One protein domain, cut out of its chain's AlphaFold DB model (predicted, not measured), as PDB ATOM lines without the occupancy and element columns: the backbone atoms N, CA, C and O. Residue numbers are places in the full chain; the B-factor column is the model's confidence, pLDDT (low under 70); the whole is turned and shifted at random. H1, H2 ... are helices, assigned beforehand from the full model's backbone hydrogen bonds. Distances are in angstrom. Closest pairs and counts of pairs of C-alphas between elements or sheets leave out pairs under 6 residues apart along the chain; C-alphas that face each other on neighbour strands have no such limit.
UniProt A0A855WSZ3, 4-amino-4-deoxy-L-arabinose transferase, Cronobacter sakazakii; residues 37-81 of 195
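What this domain is: This is residues 37 to 81 of the 195 residues of the protein "4-amino-4-deoxy-L-arabinose transferase" of Cronobacter sakazakii (UniProt A0A855WSZ3). Two helices make an L: the long last helix H3 runs along the longest axis, and H2 stands nearly square to it near its first end. The short first helix H1 packs on both, on residues 66 to 70 of H3 and on H2, and the rest of H3 runs on past these contacts. The printed part has 45 residues with three named helices, in the order H1, H2, H3, and no named strand; its class is all helix, with 30 residues in the helices. It is compact, with a radius of gyration of the C-alphas of 9.7 A, and spans 25 by 17 by 17 A.

Where its parts are: H3, the longest helix, holds residues 66 to 80 and measures 20.6 A from C-alpha 66 at (-33.429, -36.067, -44.429) to C-alpha 80 at (-20.456, -32.903, -28.730). H2 holds residues 51 to 60 and measures 14.2 A. H1 holds residues 38 to 42, beginning with C-alpha 38 at (-40.354, -38.431, -37.570), and measures 5.7 A.

How they stand to each other: H3 touches H1 with residues 66 to 70 alone; the closest C-alphas are those of Ile 40 and Ala 70, 4.7 A apart. H3 and H2 only just touch, with 3 pairs of C-alphas within 8 A, and H3 does so with residues 66 to 69 alone. Their closest C-alphas are those of Met 58 and Tyr 69, 7.0 A apart. Their lines are about perpendicular, at 83 degrees. H1 touches H2, with the C-alphas of Ala 41 and Tyr 51 closest at 5.4 A. In H1, H2 and H3 every O i to N i+4 pair is within hydrogen-bond range.

The domain as a whole: The two C-alphas farthest apart are those of Glu 64 and Asp 81, at 25.4 A. The link from H2 to H3 is tight, with 5 residues, and the link from H1 to H2 is short, with 8. The printed part has no cut. Its mean pLDDT is 87.9, and no printed residue is under 70.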
ATOM      1  N   ASP A  37     -41.320 -35.658 -41.217       80.06
ATOM      2  CA  ASP A  37     -40.530 -36.887 -41.113       80.06
ATOM      3  C   ASP A  37     -40.129 -37.111 -39.637       80.06
ATOM      4  O   ASP A  37     -39.442 -36.256 -39.064       80.06
ATOM      5  N   PRO A  38     -40.569 -38.213 -38.996       79.75
ATOM      6  CA  PRO A  38     -40.354 -38.431 -37.570       79.75
ATOM      7  C   PRO A  38     -38.880 -38.506 -37.173       79.75
ATOM      8  O   PRO A  38     -38.555 -38.171 -36.035       79.75
ATOM      9  N   LEU A  39     -37.993 -38.942 -38.074       85.69
ATOM     10  CA  LEU A  39     -36.583 -39.127 -37.749       85.69
ATOM     11  C   LEU A  39     -35.870 -37.780 -37.637       85.69
ATOM     12  O   LEU A  39     -35.228 -37.513 -36.624       85.69
ATOM     13  N   ILE A  40     -36.029 -36.909 -38.637       86.19
ATOM     14  CA  ILE A  40     -35.431 -35.565 -38.604       86.19
ATOM     15  C   ILE A  40     -36.112 -34.673 -37.563       86.19
ATOM     16  O   ILE A  40     -35.446 -33.904 -36.880       86.19
ATOM     17  N   ALA A  41     -37.422 -34.827 -37.369       82.44
ATOM     18  CA  ALA A  41     -38.150 -34.120 -36.325       82.44
ATOM     19  C   ALA A  41     -37.733 -34.604 -34.917       82.44
ATOM     20  O   ALA A  41     -37.686 -33.820 -33.977       82.44
ATOM     21  N   GLY A  42     -37.362 -35.881 -34.772       83.88
ATOM     22  CA  GLY A  42     -36.774 -36.431 -33.550       83.88
ATOM     23  C   GLY A  42     -35.298 -36.073 -33.333       83.88
ATOM     24  O   GLY A  42     -34.796 -36.288 -32.227       83.88
ATOM     25  N   ALA A  43     -34.618 -35.527 -34.347       87.12
ATOM     26  CA  ALA A  43     -33.223 -35.089 -34.306       87.12
ATOM     27  C   ALA A  43     -33.052 -33.615 -33.874       87.12
ATOM     28  O   ALA A  43     -31.965 -33.062 -34.021       87.12
ATOM     29  N   ASP A  44     -34.095 -32.995 -33.312       88.19
ATOM     30  CA  ASP A  44     -34.037 -31.692 -32.633       88.19
ATOM     31  C   ASP A  44     -34.412 -31.852 -31.150       88.19
ATOM     32  O   ASP A  44     -35.597 -31.812 -30.791       88.19
ATOM     33  N   PRO A  45     -33.428 -32.094 -30.267       88.19
ATOM     34  CA  PRO A  45     -33.692 -32.282 -28.850       88.19
ATOM     35  C   PRO A  45     -34.462 -31.109 -28.233       88.19
ATOM     36  O   PRO A  45     -34.074 -29.949 -28.361       88.19
ATOM     37  N   PHE A  46     -35.548 -31.418 -27.520       86.69
ATOM     38  CA  PHE A  46     -36.418 -30.431 -26.863       86.69
ATOM     39  C   PHE A  46     -37.008 -29.366 -27.807       86.69
ATOM     40  O   PHE A  46     -37.393 -28.293 -27.341       86.69
ATOM     41  N   ASN A  47     -37.095 -29.657 -29.112       82.88
ATOM     42  CA  ASN A  47     -37.585 -28.733 -30.140       82.88
ATOM     43  C   ASN A  47     -36.885 -27.358 -30.080       82.88
ATOM     44  O   ASN A  47     -37.546 -26.316 -30.091       82.88
ATOM     45  N   LYS A  48     -35.551 -27.343 -29.944       84.62
ATOM     46  CA  LYS A  48     -34.770 -26.122 -29.701       84.62
ATOM     47  C   LYS A  48     -34.841 -25.141 -30.869       84.62
ATOM     48  O   LYS A  48     -34.903 -23.934 -30.638       84.62
ATOM     49  N   ILE A  49     -34.780 -25.644 -32.099       84.44
ATOM     50  CA  ILE A  49     -34.804 -24.813 -33.312       84.44
ATOM     51  C   ILE A  49     -36.086 -25.006 -34.127       84.44
ATOM     52  O   ILE A  49     -36.491 -24.088 -34.835       84.44
ATOM     53  N   GLY A  50     -36.762 -26.144 -33.989       84.00
ATOM     54  CA  GLY A  50     -37.997 -26.487 -34.681       84.00
ATOM     55  C   GLY A  50     -37.760 -27.178 -36.026       84.00
ATOM     56  O   GLY A  50     -36.805 -26.884 -36.747       84.00
ATOM     57  N   TYR A  51     -38.684 -28.075 -36.388       84.50
ATOM     58  CA  TYR A  51     -38.615 -28.915 -37.592       84.50
ATOM     59  C   TYR A  51     -38.263 -28.142 -38.869       84.50
ATOM     60  O   TYR A  51     -37.372 -28.547 -39.615       84.50
ATOM     61  N   GLU A  52     -38.948 -27.026 -39.126       85.38
ATOM     62  CA  GLU A  52     -38.748 -26.250 -40.352       85.38
ATOM     63  C   GLU A  52     -37.335 -25.676 -40.437       85.38
ATOM     64  O   GLU A  52     -36.710 -25.735 -41.492       85.38
ATOM     65  N   ASN A  53     -36.788 -25.204 -39.317       87.88
ATOM     66  CA  ASN A  53     -35.438 -24.659 -39.270       87.88
ATOM     67  C   ASN A  53     -34.377 -25.750 -39.452       87.88
ATOM     68  O   ASN A  53     -33.408 -25.517 -40.169       87.88
ATOM     69  N   VAL A  54     -34.580 -26.950 -38.896       86.50
ATOM     70  CA  VAL A  54     -33.697 -28.111 -39.140       86.50
ATOM     71  C   VAL A  54     -33.680 -28.463 -40.630       86.50
ATOM     72  O   VAL A  54     -32.621 -28.643 -41.229       86.50
ATOM     73  N   VAL A  55     -34.859 -28.519 -41.255       86.88
ATOM     74  CA  VAL A  55     -34.990 -28.814 -42.689       86.88
ATOM     75  C   VAL A  55     -34.377 -27.701 -43.542       86.88
ATOM     76  O   VAL A  55     -33.742 -27.987 -44.556       86.88
ATOM     77  N   ASN A  56     -34.528 -26.438 -43.147       89.00
ATOM     78  CA  ASN A  56     -33.932 -25.308 -43.854       89.00
ATOM     79  C   ASN A  56     -32.401 -25.305 -43.735       89.00
ATOM     80  O   ASN A  56     -31.730 -25.025 -44.724       89.00
ATOM     81  N   GLN A  57     -31.838 -25.677 -42.578       89.25
ATOM     82  CA  GLN A  57     -30.391 -25.846 -42.402       89.25
ATOM     83  C   GLN A  57     -29.841 -26.977 -43.272       89.25
ATOM     84  O   GLN A  57     -28.822 -26.793 -43.933       89.25
ATOM     85  N   MET A  58     -30.542 -28.111 -43.332       89.88
ATOM     86  CA  MET A  58     -30.202 -29.216 -44.231       89.88
ATOM     87  C   MET A  58     -30.156 -28.747 -45.694       89.88
ATOM     88  O   MET A  58     -29.161 -28.956 -46.385       89.88
ATOM     89  N   LYS A  59     -31.204 -28.046 -46.146       88.62
ATOM     90  CA  LYS A  59     -31.278 -27.498 -47.509       88.62
ATOM     91  C   LYS A  59     -30.184 -26.466 -47.782       88.62
ATOM     92  O   LYS A  59     -29.607 -26.472 -48.863       88.62
ATOM     93  N   ALA A  60     -29.870 -25.605 -46.813       89.12
ATOM     94  CA  ALA A  60     -28.800 -24.614 -46.931       89.12
ATOM     95  C   ALA A  60     -27.410 -25.257 -47.079       89.12
ATOM     96  O   ALA A  60     -26.516 -24.658 -47.668       89.12
ATOM     97  N   GLN A  61     -27.237 -26.485 -46.584       87.25
ATOM     98  CA  GLN A  61     -26.025 -27.289 -46.760       87.25
ATOM     99  C   GLN A  61     -26.018 -28.097 -48.071       87.25
ATOM    100  O   GLN A  61     -25.094 -28.870 -48.303       87.25
ATOM    101  N   GLY A  62     -27.035 -27.937 -48.929       87.31
ATOM    102  CA  GLY A  62     -27.160 -28.674 -50.190       87.31
ATOM    103  C   GLY A  62     -27.510 -30.155 -50.012       87.31
ATOM    104  O   GLY A  62     -27.321 -30.939 -50.937       87.31
ATOM    105  N   LEU A  63     -27.995 -30.553 -48.832       88.06
ATOM    106  CA  LEU A  63     -28.384 -31.929 -48.540       88.06
ATOM    107  C   LEU A  63     -29.872 -32.136 -48.841       88.06
ATOM    108  O   LEU A  63     -30.718 -31.339 -48.432       88.06
ATOM    109  N   GLU A  64     -30.196 -33.237 -49.517       83.31
ATOM    110  CA  GLU A  64     -31.581 -33.610 -49.847       83.31
ATOM    111  C   GLU A  64     -32.095 -34.799 -49.016       83.31
ATOM    112  O   GLU A  64     -33.302 -34.933 -48.796       83.31
ATOM    113  N   ASP A  65     -31.190 -35.633 -48.493       87.19
ATOM    114  CA  ASP A  65     -31.542 -36.806 -47.691       87.19
ATOM    115  C   ASP A  65     -31.730 -36.453 -46.205       87.19
ATOM    116  O   ASP A  65     -30.781 -36.378 -45.415       87.19
ATOM    117  N   LYS A  66     -33.001 -36.308 -45.816       86.25
ATOM    118  CA  LYS A  66     -33.429 -36.067 -44.429       86.25
ATOM    119  C   LYS A  66     -32.974 -37.158 -43.464       86.25
ATOM    120  O   LYS A  66     -32.652 -36.851 -42.317       86.25
ATOM    121  N   ASN A  67     -32.953 -38.418 -43.898       87.00
ATOM    122  CA  ASN A  67     -32.627 -39.543 -43.029       87.00
ATOM    123  C   ASN A  67     -31.133 -39.596 -42.728       87.00
ATOM    124  O   ASN A  67     -30.748 -39.831 -41.579       87.00
ATOM    125  N   ALA A  68     -30.295 -39.381 -43.744       89.12
ATOM    126  CA  ALA A  68     -28.849 -39.293 -43.567       89.12
ATOM    127  C   ALA A  68     -28.486 -38.112 -42.658       89.12
ATOM    128  O   ALA A  68     -27.798 -38.299 -41.653       89.12
ATOM    129  N   TYR A  69     -29.049 -36.934 -42.936       91.00
ATOM    130  CA  TYR A  69     -28.801 -35.736 -42.141       91.00
ATOM    131  C   TYR A  69     -29.215 -35.901 -40.672       91.00
ATOM    132  O   TYR A  69     -28.453 -35.574 -39.765       91.00
ATOM    133  N   ALA A  70     -30.392 -36.479 -40.413       89.62
ATOM    134  CA  ALA A  70     -30.860 -36.741 -39.054       89.62
ATOM    135  C   ALA A  70     -29.928 -37.689 -38.283       89.62
ATOM    136  O   ALA A  70     -29.626 -37.451 -37.112       89.62
ATOM    137  N   LYS A  71     -29.436 -38.754 -38.929       91.19
ATOM    138  CA  LYS A  71     -28.477 -39.686 -38.314       91.19
ATOM    139  C   LYS A  71     -27.153 -39.000 -37.992       91.19
ATOM    140  O   LYS A  71     -26.603 -39.243 -36.917       91.19
ATOM    141  N   ASP A  72     -26.669 -38.137 -38.878       92.50
ATOM    142  CA  ASP A  72     -25.442 -37.378 -38.652       92.50
ATOM    143  C   ASP A  72     -25.597 -36.364 -37.516       92.50
ATOM    144  O   ASP A  72     -24.715 -36.281 -36.661       92.50
ATOM    145  N   LEU A  73     -26.736 -35.668 -37.428       90.88
ATOM    146  CA  LEU A  73     -27.058 -34.795 -36.295       90.88
ATOM    147  C   LEU A  73     -27.048 -35.558 -34.971       90.88
ATOM    148  O   LEU A  73     -26.397 -35.121 -34.026       90.88
ATOM    149  N   ILE A  74     -27.705 -36.719 -34.914       91.44
ATOM    150  CA  ILE A  74     -27.735 -37.560 -33.711       91.44
ATOM    151  C   ILE A  74     -26.315 -38.005 -33.341       91.44
ATOM    152  O   ILE A  74     -25.887 -37.854 -32.197       91.44
ATOM    153  N   LYS A  75     -25.554 -38.528 -34.308       93.31
ATOM    154  CA  LYS A  75     -24.196 -39.036 -34.083       93.31
ATOM    155  C   LYS A  75     -23.240 -37.939 -33.619       93.31
ATOM    156  O   LYS A  75     -22.459 -38.168 -32.697       93.31
ATOM    157  N   ASN A  76     -23.282 -36.771 -34.251       93.75
ATOM    158  CA  ASN A  76     -22.457 -35.631 -33.865       93.75
ATOM    159  C   ASN A  76     -22.905 -35.070 -32.519       93.75
ATOM    160  O   ASN A  76     -22.067 -34.807 -31.664       93.75
ATOM    161  N   GLY A  77     -24.210 -35.007 -32.288       90.62
ATOM    162  CA  GLY A  77     -24.812 -34.588 -31.036       90.62
ATOM    163  C   GLY A  77     -24.347 -35.393 -29.827       90.62
ATOM    164  O   GLY A  77     -23.890 -34.819 -28.842       90.62
ATOM    165  N   PHE A  78     -24.362 -36.725 -29.929       93.81
ATOM    166  CA  PHE A  78     -23.838 -37.602 -28.877       93.81
ATOM    167  C   PHE A  78     -22.329 -37.442 -28.636       93.81
ATOM    168  O   PHE A  78     -21.862 -37.760 -27.545       93.81
ATOM    169  N   LYS A  79     -21.561 -36.954 -29.621       94.50
ATOM    170  CA  LYS A  79     -20.128 -36.660 -29.461       94.50
ATOM    171  C   LYS A  79     -19.875 -35.295 -28.829       94.50
ATOM    172  O   LYS A  79     -18.943 -35.166 -28.045       94.50
ATOM    173  N   THR A  80     -20.658 -34.282 -29.194       94.81
ATOM    174  CA  THR A  80     -20.456 -32.903 -28.730       94.81
ATOM    175  C   THR A  80     -21.110 -32.641 -27.380       94.81
ATOM    176  O   THR A  80     -20.552 -31.911 -26.570       94.81
ATOM    177  N   ASP A  81     -22.288 -33.219 -27.138       93.56
ATOM    178  CA  ASP A  81     -23.081 -32.995 -25.929       93.56
ATOM    179  C   ASP A  81     -23.853 -34.267 -25.545       93.56
ATOM    180  O   ASP A  81     -25.070 -34.393 -25.721       93.56
TER     181      ASP A  81